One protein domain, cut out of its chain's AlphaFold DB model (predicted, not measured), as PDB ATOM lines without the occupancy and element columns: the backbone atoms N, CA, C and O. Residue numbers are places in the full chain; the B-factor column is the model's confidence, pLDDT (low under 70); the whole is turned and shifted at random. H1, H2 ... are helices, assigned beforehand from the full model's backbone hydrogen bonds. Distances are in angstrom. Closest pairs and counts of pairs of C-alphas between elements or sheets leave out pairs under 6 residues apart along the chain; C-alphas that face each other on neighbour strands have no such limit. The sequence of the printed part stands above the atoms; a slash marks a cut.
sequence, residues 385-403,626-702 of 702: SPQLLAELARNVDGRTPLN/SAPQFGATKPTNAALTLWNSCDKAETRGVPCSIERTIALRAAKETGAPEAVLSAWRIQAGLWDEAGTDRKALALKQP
ATOM      1  N   SER A 385      21.137  30.941 -16.600       81.19
ATOM      2  CA  SER A 385      19.959  31.747 -16.264       81.19
ATOM      3  C   SER A 385      19.343  32.404 -17.514       81.19
ATOM      4  O   SER A 385      20.068  32.803 -18.430       81.19
ATOM      5  N   PRO A 386      18.007  32.589 -17.570       83.06
ATOM      6  CA  PRO A 386      17.363  33.333 -18.654       83.06
ATOM      7  C   PRO A 386      17.904  34.760 -18.824       83.06
ATOM      8  O   PRO A 386      17.956  35.265 -19.942       83.06
ATOM      9  N   GLN A 387      18.311  35.405 -17.726       82.31
ATOM     10  CA  GLN A 387      18.881  36.752 -17.719       82.31
ATOM     11  C   GLN A 387      20.223  36.791 -18.453       82.31
ATOM     12  O   GLN A 387      20.377  37.614 -19.354       82.31
ATOM     13  N   LEU A 388      21.130  35.860 -18.133       78.88
ATOM     14  CA  LEU A 388      22.430  35.734 -18.793       78.88
ATOM     15  C   LEU A 388      22.256  35.473 -20.293       78.88
ATOM     16  O   LEU A 388      22.854  36.151 -21.119       78.88
ATOM     17  N   LEU A 389      21.385  34.533 -20.672       84.50
ATOM     18  CA  LEU A 389      21.138  34.219 -22.085       84.50
ATOM     19  C   LEU A 389      20.566  35.416 -22.858       84.50
ATOM     20  O   LEU A 389      20.957  35.659 -23.999       84.50
ATOM     21  N   ALA A 390      19.663  36.181 -22.240       83.06
ATOM     22  CA  ALA A 390      19.108  37.387 -22.845       83.06
ATOM     23  C   ALA A 390      20.150  38.507 -22.980       83.06
ATOM     24  O   ALA A 390      20.115  39.267 -23.946       83.06
ATOM     25  N   GLU A 391      21.068  38.628 -22.024       79.25
ATOM     26  CA  GLU A 391      22.187  39.564 -22.104       79.25
ATOM     27  C   GLU A 391      23.160  39.191 -23.219       79.25
ATOM     28  O   GLU A 391      23.464  40.032 -24.062       79.25
ATOM     29  N   LEU A 392      23.543  37.916 -23.311       80.06
ATOM     30  CA  LEU A 392      24.352  37.402 -24.412       80.06
ATOM     31  C   LEU A 392      23.702  37.691 -25.769       80.06
ATOM     32  O   LEU A 392      24.390  38.114 -26.694       80.06
ATOM     33  N   ALA A 393      22.381  37.525 -25.881       83.94
ATOM     34  CA  ALA A 393      21.649  37.812 -27.111       83.94
ATOM     35  C   ALA A 393      21.731  39.303 -27.480       83.94
ATOM     36  O   ALA A 393      22.078  39.635 -28.613       83.94
ATOM     37  N   ARG A 394      21.513  40.208 -26.512       82.25
ATOM     38  CA  ARG A 394      21.678  41.660 -26.717       82.25
ATOM     39  C   ARG A 394      23.108  42.023 -27.114       82.25
ATOM     40  O   ARG A 394      23.298  42.820 -28.032       82.25
ATOM     41  N   ASN A 395      24.098  41.415 -26.465       78.06
ATOM     42  CA  ASN A 395      25.513  41.639 -26.747       78.06
ATOM     43  C   ASN A 395      25.879  41.162 -28.156       78.06
ATOM     44  O   ASN A 395      26.631  41.838 -28.850       78.06
ATOM     45  N   VAL A 396      25.330  40.032 -28.610       80.50
ATOM     46  CA  VAL A 396      25.473  39.550 -29.993       80.50
ATOM     47  C   VAL A 396      24.833  40.526 -30.981       80.50
ATOM     48  O   VAL A 396      25.466  40.901 -31.969       80.50
ATOM     49  N   ASP A 397      23.610  40.979 -30.709       80.81
ATOM     50  CA  ASP A 397      22.866  41.857 -31.613       80.81
ATOM     51  C   ASP A 397      23.519  43.238 -31.776       80.81
ATOM     52  O   ASP A 397      23.500  43.788 -32.885       80.81
ATOM     53  N   GLY A 398      24.138  43.752 -30.705       75.44
ATOM     54  CA  GLY A 398      24.848  45.031 -30.660       75.44
ATOM     55  C   GLY A 398      26.253  45.038 -31.279       75.44
ATOM     56  O   GLY A 398      26.833  46.112 -31.428       75.44
ATOM     57  N   ARG A 399      26.822  43.885 -31.663       78.19
ATOM     58  CA  ARG A 399      28.154  43.825 -32.298       78.19
ATOM     59  C   ARG A 399      28.131  44.353 -33.729       78.19
ATOM     60  O   ARG A 399      27.234  44.042 -34.513       78.19
ATOM     61  N   THR A 400      29.182  45.085 -34.096       78.31
ATOM     62  CA  THR A 400      29.352  45.631 -35.446       78.31
ATOM     63  C   THR A 400      29.688  44.528 -36.462       78.31
ATOM     64  O   THR A 400      30.706  43.849 -36.302       78.31
ATOM     65  N   PRO A 401      28.898  44.391 -37.542       81.44
ATOM     66  CA  PRO A 401      29.185  43.543 -38.705       81.44
ATOM     67  C   PRO A 401      30.582  43.725 -39.318       81.44
ATOM     68  O   PRO A 401      31.149  44.822 -39.261       81.44
ATOM     69  N   LEU A 402      31.099  42.683 -39.980       84.38
ATOM     70  CA  LEU A 402      32.260  42.795 -40.873       84.38
ATOM     71  C   LEU A 402      31.885  43.551 -42.157       84.38
ATOM     72  O   LEU A 402      30.886  43.231 -42.808       84.38
ATOM     73  N   ASN A 403      32.703  44.523 -42.549       88.75
ATOM     74  CA  ASN A 403      32.669  45.161 -43.864       88.75
ATOM     75  C   ASN A 403      33.527  44.380 -44.869       88.75
ATOM     76  O   ASN A 403      34.332  43.528 -44.495       88.75
ATOM     77  N   SER A 626      13.881  18.948 -40.205       44.50
ATOM     78  CA  SER A 626      13.064  20.146 -40.393       44.50
ATOM     79  C   SER A 626      13.198  21.066 -39.179       44.50
ATOM     80  O   SER A 626      13.312  20.587 -38.049       44.50
ATOM     81  N   ALA A 627      13.159  22.385 -39.400       45.28
ATOM     82  CA  ALA A 627      13.149  23.345 -38.303       45.28
ATOM     83  C   ALA A 627      11.986  23.010 -37.341       45.28
ATOM     84  O   ALA A 627      10.847  22.855 -37.793       45.28
ATOM     85  N   PRO A 628      12.252  22.850 -36.037       47.97
ATOM     86  CA  PRO A 628      11.231  22.475 -35.065       47.97
ATOM     87  C   PRO A 628      10.131  23.543 -34.980       47.97
ATOM     88  O   PRO A 628      10.405  24.740 -35.045       47.97
ATOM     89  N   GLN A 629       8.884  23.111 -34.782       50.34
ATOM     90  CA  GLN A 629       7.769  23.982 -34.394       50.34
ATOM     91  C   GLN A 629       7.563  23.901 -32.873       50.34
ATOM     92  O   GLN A 629       7.697  22.832 -32.278       50.34
ATOM     93  N   PHE A 630       7.312  25.043 -32.226       50.78
ATOM     94  CA  PHE A 630       7.569  25.210 -30.791       50.78
ATOM     95  C   PHE A 630       6.385  24.886 -29.867       50.78
ATOM     96  O   PHE A 630       5.294  25.430 -30.012       50.78
ATOM     97  N   GLY A 631       6.691  24.119 -28.815       51.72
ATOM     98  CA  GLY A 631       6.059  24.151 -27.495       51.72
ATOM     99  C   GLY A 631       7.159  23.931 -26.453       51.72
ATOM    100  O   GLY A 631       7.558  22.795 -26.220       51.72
ATOM    101  N   ALA A 632       7.739  25.006 -25.913       57.06
ATOM    102  CA  ALA A 632       8.965  24.946 -25.112       57.06
ATOM    103  C   ALA A 632       8.843  25.723 -23.789       57.06
ATOM    104  O   ALA A 632       8.027  26.638 -23.660       57.06
ATOM    105  N   THR A 633       9.650  25.354 -22.789       64.62
ATOM    106  CA  THR A 633       9.677  26.022 -21.478       64.62
ATOM    107  C   THR A 633      10.292  27.431 -21.581       64.62
ATOM    108  O   THR A 633      11.006  27.746 -22.536       64.62
ATOM    109  N   LYS A 634      10.041  28.316 -20.599       62.22
ATOM    110  CA  LYS A 634      10.596  29.692 -20.596       62.22
ATOM    111  C   LYS A 634      12.134  29.737 -20.774       62.22
ATOM    112  O   LYS A 634      12.589  30.571 -21.555       62.22
ATOM    113  N   PRO A 635      12.936  28.870 -20.123       62.81
ATOM    114  CA  PRO A 635      14.385  28.814 -20.348       62.81
ATOM    115  C   PRO A 635      14.793  28.382 -21.767       62.81
ATOM    116  O   PRO A 635      15.714  28.960 -22.341       62.81
ATOM    117  N   THR A 636      14.067  27.444 -22.384       76.31
ATOM    118  CA  THR A 636      14.309  27.048 -23.781       76.31
ATOM    119  C   THR A 636      14.055  28.210 -24.749       76.31
ATOM    120  O   THR A 636      14.791  28.372 -25.719       76.31
ATOM    121  N   ASN A 637      13.081  29.082 -24.460       80.69
ATOM    122  CA  ASN A 637      12.838  30.285 -25.265       80.69
ATOM    123  C   ASN A 637      13.996  31.296 -25.184       80.69
ATOM    124  O   ASN A 637      14.300  31.953 -26.179       80.69
ATOM    125  N   ALA A 638      14.668  31.417 -24.034       83.38
ATOM    126  CA  ALA A 638      15.844  32.280 -23.894       83.38
ATOM    127  C   ALA A 638      17.045  31.728 -24.686       83.38
ATOM    128  O   ALA A 638      17.704  32.478 -25.404       83.38
ATOM    129  N   ALA A 639      17.269  30.410 -24.634       86.88
ATOM    130  CA  ALA A 639      18.274  29.735 -25.455       86.88
ATOM    131  C   ALA A 639      17.992  29.891 -26.962       86.88
ATOM    132  O   ALA A 639      18.893  30.211 -27.734       86.88
ATOM    133  N   LEU A 640      16.730  29.739 -27.373       85.44
ATOM    134  CA  LEU A 640      16.280  29.979 -28.746       85.44
ATOM    135  C   LEU A 640      16.482  31.436 -29.171       85.44
ATOM    136  O   LEU A 640      16.884  31.696 -30.300       85.44
ATOM    137  N   THR A 641      16.228  32.388 -28.275       87.81
ATOM    138  CA  THR A 641      16.465  33.812 -28.544       87.81
ATOM    139  C   THR A 641      17.944  34.064 -28.815       87.81
ATOM    140  O   THR A 641      18.266  34.663 -29.835       87.81
ATOM    141  N   LEU A 642      18.837  33.539 -27.967       88.06
ATOM    142  CA  LEU A 642      20.280  33.628 -28.185       88.06
ATOM    143  C   LEU A 642      20.694  32.993 -29.520       88.06
ATOM    144  O   LEU A 642      21.420  33.622 -30.287       88.06
ATOM    145  N   TRP A 643      20.201  31.790 -29.830       88.19
ATOM    146  CA  TRP A 643      20.481  31.116 -31.102       88.19
ATOM    147  C   TRP A 643      20.037  31.951 -32.310       88.19
ATOM    148  O   TRP A 643      20.810  32.167 -33.239       88.19
ATOM    149  N   ASN A 644      18.820  32.496 -32.270       85.94
ATOM    150  CA  ASN A 644      18.282  33.330 -33.342       85.94
ATOM    151  C   ASN A 644      19.051  34.652 -33.498       85.94
ATOM    152  O   ASN A 644      19.226  35.129 -34.621       85.94
ATOM    153  N   SER A 645      19.512  35.257 -32.399       85.38
ATOM    154  CA  SER A 645      20.417  36.412 -32.455       85.38
ATOM    155  C   SER A 645      21.739  36.025 -33.123       85.38
ATOM    156  O   SER A 645      22.208  36.760 -33.987       85.38
ATOM    157  N   CYS A 646      22.289  34.839 -32.834       84.25
ATOM    158  CA  CYS A 646      23.477  34.321 -33.525       84.25
ATOM    159  C   CYS A 646      23.241  34.152 -35.034       84.25
ATOM    160  O   CYS A 646      24.057  34.619 -35.823       84.25
ATOM    161  N   ASP A 647      22.110  33.572 -35.451       83.50
ATOM    162  CA  ASP A 647      21.756  33.414 -36.873       83.50
ATOM    163  C   ASP A 647      21.694  34.772 -37.600       83.50
ATOM    164  O   ASP A 647      22.284  34.970 -38.669       83.50
ATOM    165  N   LYS A 648      21.028  35.765 -36.996       81.69
ATOM    166  CA  LYS A 648      20.953  37.133 -37.541       81.69
ATOM    167  C   LYS A 648      22.305  37.839 -37.540       81.69
ATOM    168  O   LYS A 648      22.583  38.657 -38.413       81.69
ATOM    169  N   ALA A 649      23.135  37.603 -36.536       80.81
ATOM    170  CA  ALA A 649      24.436  38.240 -36.419       80.81
ATOM    171  C   ALA A 649      25.430  37.647 -37.434       80.81
ATOM    172  O   ALA A 649      26.123  38.401 -38.116       80.81
ATOM    173  N   GLU A 650      25.427  36.331 -37.642       78.69
ATOM    174  CA  GLU A 650      26.293  35.662 -38.617       78.69
ATOM    175  C   GLU A 650      25.981  36.052 -40.059       78.69
ATOM    176  O   GLU A 650      26.909  36.339 -40.806       78.69
ATOM    177  N   THR A 651      24.712  36.182 -40.456       76.56
ATOM    178  CA  THR A 651      24.369  36.702 -41.801       76.56
ATOM    179  C   THR A 651      24.913  38.116 -42.034       76.56
ATOM    180  O   THR A 651      25.328  38.478 -43.140       76.56
ATOM    181  N   ARG A 652      25.008  38.916 -40.969       76.81
ATOM    182  CA  ARG A 652      25.648  40.233 -40.998       76.81
ATOM    183  C   ARG A 652      27.175  40.155 -40.909       76.81
ATOM    184  O   ARG A 652      27.818  41.133 -41.260       76.81
ATOM    185  N   GLY A 653      27.780  39.025 -40.559       72.81
ATOM    186  CA  GLY A 653      29.234  38.874 -40.436       72.81
ATOM    187  C   GLY A 653      29.768  39.003 -39.015       72.81
ATOM    188  O   GLY A 653      30.898  39.435 -38.841       72.81
ATOM    189  N   VAL A 654      28.977  38.664 -38.000       79.19
ATOM    190  CA  VAL A 654      29.400  38.646 -36.593       79.19
ATOM    191  C   VAL A 654      29.617  37.192 -36.140       79.19
ATOM    192  O   VAL A 654      28.654  36.425 -36.116       79.19
ATOM    193  N   PRO A 655      30.843  36.786 -35.752       76.56
ATOM    194  CA  PRO A 655      31.118  35.432 -35.258       76.56
ATOM    195  C   PRO A 655      30.407  35.095 -33.937       76.56
ATOM    196  O   PRO A 655      30.569  35.820 -32.951       76.56
ATOM    197  N   CYS A 656      29.710  33.953 -33.860       75.19
ATOM    198  CA  CYS A 656      28.880  33.577 -32.697       75.19
ATOM    199  C   CYS A 656      29.065  32.122 -32.203       75.19
ATOM    200  O   CYS A 656      28.197  31.564 -31.535       75.19
ATOM    201  N   SER A 657      30.193  31.482 -32.524       72.88
ATOM    202  CA  SER A 657      30.472  30.062 -32.230       72.88
ATOM    203  C   SER A 657      30.315  29.663 -30.749       72.88
ATOM    204  O   SER A 657      29.729  28.623 -30.432       72.88
ATOM    205  N   ILE A 658      30.797  30.498 -29.824       74.25
ATOM    206  CA  ILE A 658      30.708  30.234 -28.380       74.25
ATOM    207  C   ILE A 658      29.257  30.380 -27.906       74.25
ATOM    208  O   ILE A 658      28.745  29.512 -27.205       74.25
ATOM    209  N   GLU A 659      28.568  31.435 -28.329       82.50
ATOM    210  CA  GLU A 659      27.179  31.729 -27.974       82.50
ATOM    211  C   GLU A 659      26.222  30.662 -28.510       82.50
ATOM    212  O   GLU A 659      25.315  30.253 -27.788       82.50
ATOM    213  N   ARG A 660      26.475  30.116 -29.707       80.38
ATOM    214  CA  ARG A 660      25.772  28.927 -30.221       80.38
ATOM    215  C   ARG A 660      25.952  27.730 -29.299       80.38
ATOM    216  O   ARG A 660      24.988  27.041 -28.973       80.38
ATOM    217  N   THR A 661      27.177  27.503 -28.836       77.56
ATOM    218  CA  THR A 661      27.469  26.407 -27.910       77.56
ATOM    219  C   THR A 661      26.754  26.610 -26.571       77.56
ATOM    220  O   THR A 661      26.190  25.659 -26.035       77.56
ATOM    221  N   ILE A 662      26.716  27.840 -26.047       82.44
ATOM    222  CA  ILE A 662      25.970  28.193 -24.827       82.44
ATOM    223  C   ILE A 662      24.463  27.974 -25.026       82.44
ATOM    224  O   ILE A 662      23.828  27.321 -24.199       82.44
ATOM    225  N   ALA A 663      23.893  28.462 -26.130       85.62
ATOM    226  CA  ALA A 663      22.481  28.283 -26.454       85.62
ATOM    227  C   ALA A 663      22.109  26.795 -26.540       85.62
ATOM    228  O   ALA A 663      21.133  26.365 -25.926       85.62
ATOM    229  N   LEU A 664      22.919  25.984 -27.226       84.19
ATOM    230  CA  LEU A 664      22.696  24.543 -27.327       84.19
ATOM    231  C   LEU A 664      22.774  23.840 -25.966       84.19
ATOM    232  O   LEU A 664      21.936  22.985 -25.674       84.19
ATOM    233  N   ARG A 665      23.734  24.212 -25.108       83.62
ATOM    234  CA  ARG A 665      23.811  23.696 -23.731       83.62
ATOM    235  C   ARG A 665      22.559  24.028 -22.931       83.62
ATOM    236  O   ARG A 665      21.954  23.123 -22.363       83.62
ATOM    237  N   ALA A 666      22.160  25.297 -22.927       85.00
ATOM    238  CA  ALA A 666      20.998  25.767 -22.184       85.00
ATOM    239  C   ALA A 666      19.697  25.105 -22.673       85.00
ATOM    240  O   ALA A 666      18.847  24.714 -21.875       85.00
ATOM    241  N   ALA A 667      19.541  24.907 -23.984       84.94
ATOM    242  CA  ALA A 667      18.404  24.175 -24.535       84.94
ATOM    243  C   ALA A 667      18.392  22.708 -24.073       84.94
ATOM    244  O   ALA A 667      17.351  22.206 -23.652       84.94
ATOM    245  N   LYS A 668      19.548  22.031 -24.090       82.50
ATOM    246  CA  LYS A 668      19.670  20.643 -23.621       82.50
ATOM    247  C   LYS A 668      19.332  20.510 -22.135       82.50
ATOM    248  O   LYS A 668      18.584  19.613 -21.764       82.50
ATOM    249  N   GLU A 669      19.860  21.401 -21.300       80.12
ATOM    250  CA  GLU A 669      19.607  21.428 -19.852       80.12
ATOM    251  C   GLU A 669      18.115  21.600 -19.533       80.12
ATOM    252  O   GLU A 669      17.586  20.990 -18.610       80.12
ATOM    253  N   THR A 670      17.419  22.398 -20.339       79.12
ATOM    254  CA  THR A 670      16.023  22.788 -20.098       79.12
ATOM    255  C   THR A 670      15.009  21.841 -20.742       79.12
ATOM    256  O   THR A 670      13.812  22.139 -20.769       79.12
ATOM    257  N   GLY A 671      15.482  20.692 -21.241       75.56
ATOM    258  CA  GLY A 671      14.650  19.638 -21.816       75.56
ATOM    259  C   GLY A 671      14.064  19.993 -23.181       75.56
ATOM    260  O   GLY A 671      12.943  19.583 -23.481       75.56
ATOM    261  N   ALA A 672      14.778  20.775 -24.001       79.50
ATOM    262  CA  ALA A 672      14.326  21.084 -25.355       79.50
ATOM    263  C   ALA A 672      14.069  19.795 -26.168       79.50
ATOM    264  O   ALA A 672      14.823  18.828 -26.027       79.50
ATOM    265  N   PRO A 673      13.044  19.771 -27.043       78.19
ATOM    266  CA  PRO A 673      12.758  18.612 -27.882       78.19
ATOM    267  C   PRO A 673      13.973  18.180 -28.708       78.19
ATOM    268  O   PRO A 673      14.676  19.019 -29.272       78.19
ATOM    269  N   GLU A 674      14.178  16.870 -28.854       76.19
ATOM    270  CA  GLU A 674      15.342  16.327 -29.566       76.19
ATOM    271  C   GLU A 674      15.416  16.797 -31.027       76.19
ATOM    272  O   GLU A 674      16.510  17.008 -31.527       76.19
ATOM    273  N   ALA A 675      14.281  17.083 -31.678       68.19
ATOM    274  CA  ALA A 675      14.253  17.687 -33.014       68.19
ATOM    275  C   ALA A 675      14.955  19.063 -33.077       68.19
ATOM    276  O   ALA A 675      15.629  19.379 -34.060       68.19
ATOM    277  N   VAL A 676      14.834  19.876 -32.015       72.38
ATOM    278  CA  VAL A 676      15.552  21.157 -31.881       72.38
ATOM    279  C   VAL A 676      17.041  20.892 -31.718       72.38
ATOM    280  O   VAL A 676      17.863  21.444 -32.449       72.38
ATOM    281  N   LEU A 677      17.383  20.008 -30.780       77.00
ATOM    282  CA  LEU A 677      18.769  19.703 -30.453       77.00
ATOM    283  C   LEU A 677      19.502  19.062 -31.640       77.00
ATOM    284  O   LEU A 677      20.646  19.418 -31.897       77.00
ATOM    285  N   SER A 678      18.858  18.181 -32.408       69.19
ATOM    286  CA  SER A 678      19.433  17.564 -33.607       69.19
ATOM    287  C   SER A 678      19.749  18.590 -34.692       69.19
ATOM    288  O   SER A 678      20.843  18.571 -35.252       69.19
ATOM    289  N   ALA A 679      18.830  19.526 -34.956       70.12
ATOM    290  CA  ALA A 679      19.038  20.565 -35.962       70.12
ATOM    291  C   ALA A 679      20.211  21.481 -35.579       70.12
ATOM    292  O   ALA A 679      21.090  21.756 -36.395       70.12
ATOM    293  N   TRP A 680      20.270  21.897 -34.312       78.56
ATOM    294  CA  TRP A 680      21.350  22.740 -33.802       78.56
ATOM    295  C   TRP A 680      22.691  22.014 -33.727       78.56
ATOM    296  O   TRP A 680      23.718  22.615 -34.031       78.56
ATOM    297  N   ARG A 681      22.711  20.719 -33.380       74.56
ATOM    298  CA  ARG A 681      23.937  19.908 -33.424       74.56
ATOM    299  C   ARG A 681      24.493  19.816 -34.840       74.56
ATOM    300  O   ARG A 681      25.700  19.938 -35.005       74.56
ATOM    301  N   ILE A 682      23.642  19.671 -35.854       65.56
ATOM    302  CA  ILE A 682      24.068  19.684 -37.260       65.56
ATOM    303  C   ILE A 682      24.609  21.060 -37.656       65.56
ATOM    304  O   ILE A 682      25.701  21.143 -38.206       65.56
ATOM    305  N   GLN A 683      23.898  22.144 -37.331       68.00
ATOM    306  CA  GLN A 683      24.343  23.513 -37.636       68.00
ATOM    307  C   GLN A 683      25.657  23.885 -36.933       68.00
ATOM    308  O   GLN A 683      26.455  24.643 -37.475       68.00
ATOM    309  N   ALA A 684      25.902  23.331 -35.746       67.62
ATOM    310  CA  ALA A 684      27.167  23.458 -35.030       67.62
ATOM    311  C   ALA A 684      28.252  22.474 -35.521       67.62
ATOM    312  O   ALA A 684      29.348  22.467 -34.967       67.62
ATOM    313  N   GLY A 685      27.964  21.636 -36.524       61.91
ATOM    314  CA  GLY A 685      28.907  20.665 -37.083       61.91
ATOM    315  C   GLY A 685      29.241  19.500 -36.146       61.91
ATOM    316  O   GLY A 685      30.321  18.937 -36.242       61.91
ATOM    317  N   LEU A 686      28.358  19.139 -35.211       62.78
ATOM    318  CA  LEU A 686      28.634  18.165 -34.143       62.78
ATOM    319  C   LEU A 686      28.268  16.716 -34.495       62.78
ATOM    320  O   LEU A 686      28.792  15.794 -33.872       62.78
ATOM    321  N   TRP A 687      27.396  16.501 -35.479       62.81
ATOM    322  CA  TRP A 687      26.992  15.171 -35.955       62.81
ATOM    323  C   TRP A 687      27.737  14.757 -37.225       62.81
ATOM    324  O   TRP A 687      28.257  15.600 -37.954       62.81
ATOM    325  N   ASP A 688      27.823  13.447 -37.447       53.16
ATOM    326  CA  ASP A 688      28.271  12.849 -38.705       53.16
ATOM    327  C   ASP A 688      27.093  12.521 -39.638       53.16
ATOM    328  O   ASP A 688      25.928  12.769 -39.316       53.16
ATOM    329  N   GLU A 689      27.398  11.936 -40.799       48.62
ATOM    330  CA  GLU A 689      26.397  11.490 -41.775       48.62
ATOM    331  C   GLU A 689      25.399  10.462 -41.216       48.62
ATOM    332  O   GLU A 689      24.296  10.329 -41.745       48.62
ATOM    333  N   ALA A 690      25.757   9.743 -40.146       52.38
ATOM    334  CA  ALA A 690      24.899   8.752 -39.502       52.38
ATOM    335  C   ALA A 690      23.981   9.362 -38.425       52.38
ATOM    336  O   ALA A 690      23.192   8.637 -37.817       52.38
ATOM    337  N   GLY A 691      24.057  10.677 -38.182       52.03
ATOM    338  CA  GLY A 691      23.280  11.353 -37.141       52.03
ATOM    339  C   GLY A 691      23.705  10.953 -35.728       52.03
ATOM    340  O   GLY A 691      22.930  11.102 -34.782       52.03
ATOM    341  N   THR A 692      24.918  10.415 -35.573       54.12
ATOM    342  CA  THR A 692      25.415   9.963 -34.275       54.12
ATOM    343  C   THR A 692      26.148  11.106 -33.587       54.12
ATOM    344  O   THR A 692      26.956  11.815 -34.189       54.12
ATOM    345  N   ASP A 693      25.896  11.279 -32.289       53.41
ATOM    346  CA  ASP A 693      26.731  12.144 -31.460       53.41
ATOM    347  C   ASP A 693      28.146  11.547 -31.421       53.41
ATOM    348  O   ASP A 693      28.357  10.481 -30.839       53.41
ATOM    349  N   ARG A 694      29.137  12.203 -32.040       52.12
ATOM    350  CA  ARG A 694      30.523  11.703 -32.031       52.12
ATOM    351  C   ARG A 694      31.102  11.609 -30.608       52.12
ATOM    352  O   ARG A 694      32.032  10.834 -30.390       52.12
ATOM    353  N   LYS A 695      30.512  12.273 -29.601       48.94
ATOM    354  CA  LYS A 695      30.856  12.046 -28.182       48.94
ATOM    355  C   LYS A 695      30.360  10.699 -27.667       48.94
ATOM    356  O   LYS A 695      31.023  10.102 -26.825       48.94
ATOM    357  N   ALA A 696      29.254  10.177 -28.199       35.53
ATOM    358  CA  ALA A 696      28.815   8.815 -27.912       35.53
ATOM    359  C   ALA A 696      29.761   7.764 -28.520       35.53
ATOM    360  O   ALA A 696      29.840   6.668 -27.980       35.53
ATOM    361  N   LEU A 697      30.507   8.090 -29.585       31.09
ATOM    362  CA  LEU A 697      31.593   7.250 -30.116       31.09
ATOM    363  C   LEU A 697      32.861   7.322 -29.246       31.09
ATOM    364  O   LEU A 697      33.442   6.283 -28.947       31.09
ATOM    365  N   ALA A 698      33.243   8.514 -28.772       32.88
ATOM    366  CA  ALA A 698      34.401   8.691 -27.886       32.88
ATOM    367  C   ALA A 698      34.203   8.088 -26.479       32.88
ATOM    368  O   ALA A 698      35.166   7.678 -25.841       32.88
ATOM    369  N   LEU A 699      32.956   7.993 -26.000       28.69
ATOM    370  CA  LEU A 699      32.594   7.344 -24.731       28.69
ATOM    371  C   LEU A 699      32.359   5.825 -24.852       28.69
ATOM    372  O   LEU A 699      32.120   5.177 -23.836       28.69
ATOM    373  N   LYS A 700      32.385   5.257 -26.068       22.66
ATOM    374  CA  LYS A 700      32.090   3.834 -26.332       22.66
ATOM    375  C   LYS A 700      33.303   2.983 -26.706       22.66
ATOM    376  O   LYS A 700      33.114   1.805 -27.002       22.66
ATOM    377  N   GLN A 701      34.520   3.522 -26.683       21.61
ATOM    378  CA  GLN A 701      35.709   2.674 -26.782       21.61
ATOM    379  C   GLN A 701      36.189   2.287 -25.366       21.61
ATOM    380  O   GLN A 701      36.369   3.187 -24.545       21.61
ATOM    381  N   PRO A 702      36.296   0.980 -25.054       25.05
ATOM    382  CA  PRO A 702      36.603   0.469 -23.708       25.05
ATOM    383  C   PRO A 702      37.998   0.851 -23.161       25.05
ATOM    384  O   PRO A 702      38.947   0.988 -23.960       25.05
TER     385      PRO A 702
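Overview. This is residues 385 to 403 and 626 to 702 of the 702 residues of an uncharacterized protein of bacterium (UniProt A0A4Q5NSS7). Three helices, H1, H2 and H3, pack side by side as a small bundle, with a fourth, H4, packed on H3. After H4 the chain leads away to the short H5, and residues 696 to 702 stick out as a tail. The printed part has 96 residues with five named helices, H1 to H5 in that order, and no named strand; the class is all helix. The whole is compact, with a radius of gyration of the C-alphas of 14.3 A, and spans 46 by 33 by 26 A.

Arrangement. H2, residues 634 to 652, touches H1, residues 386 to 397, at a shallow tilt of 10 degrees, the same way; their closest C-alphas, those of Ala 393 and Leu 642, are 4.5 A apart. H2 and H3, residues 657 to 669, form a helical hairpin and touch at Ala 639 and Ala 663, their closest C-alphas, 4.6 A apart, at a shallow tilt of 20 degrees, opposite ways. H1 and H3 are close but not clearly touching. H3, with residues 664 to 668 alone, touches H4, residues 674 to 683, in a second helical hairpin; the closest C-alphas, of Leu 664 and Trp 680, are 6.9 A apart. H5, residues 694 to 698, touches no helix. Each O i to N i+4 pair is within hydrogen-bond range in H1, H3, H4 and H5; in H2, 14 of 15 are.

Along the chain. H2 is 27.5 A long from first to last C-alpha, H3 18.6 A, H1 16.5 A, H4 14.1 A and H5 6.4 A. C-alpha 386 opens H1 at (17.363, 33.333, -18.654), and C-alpha 698 ends H5 at (34.401, 8.691, -27.886).

Size, cuts and confidence. The C-alphas farthest apart, of Asn 403 and Pro 702, are 49.2 A apart. Residues 404 to 625 are not printed, and C-alphas 403 and 626 are 32.0 A apart across this cut. No link printed whole is long. The pLDDT is under 70 at residues 626 to 635, 675, 678 and 682 to 702.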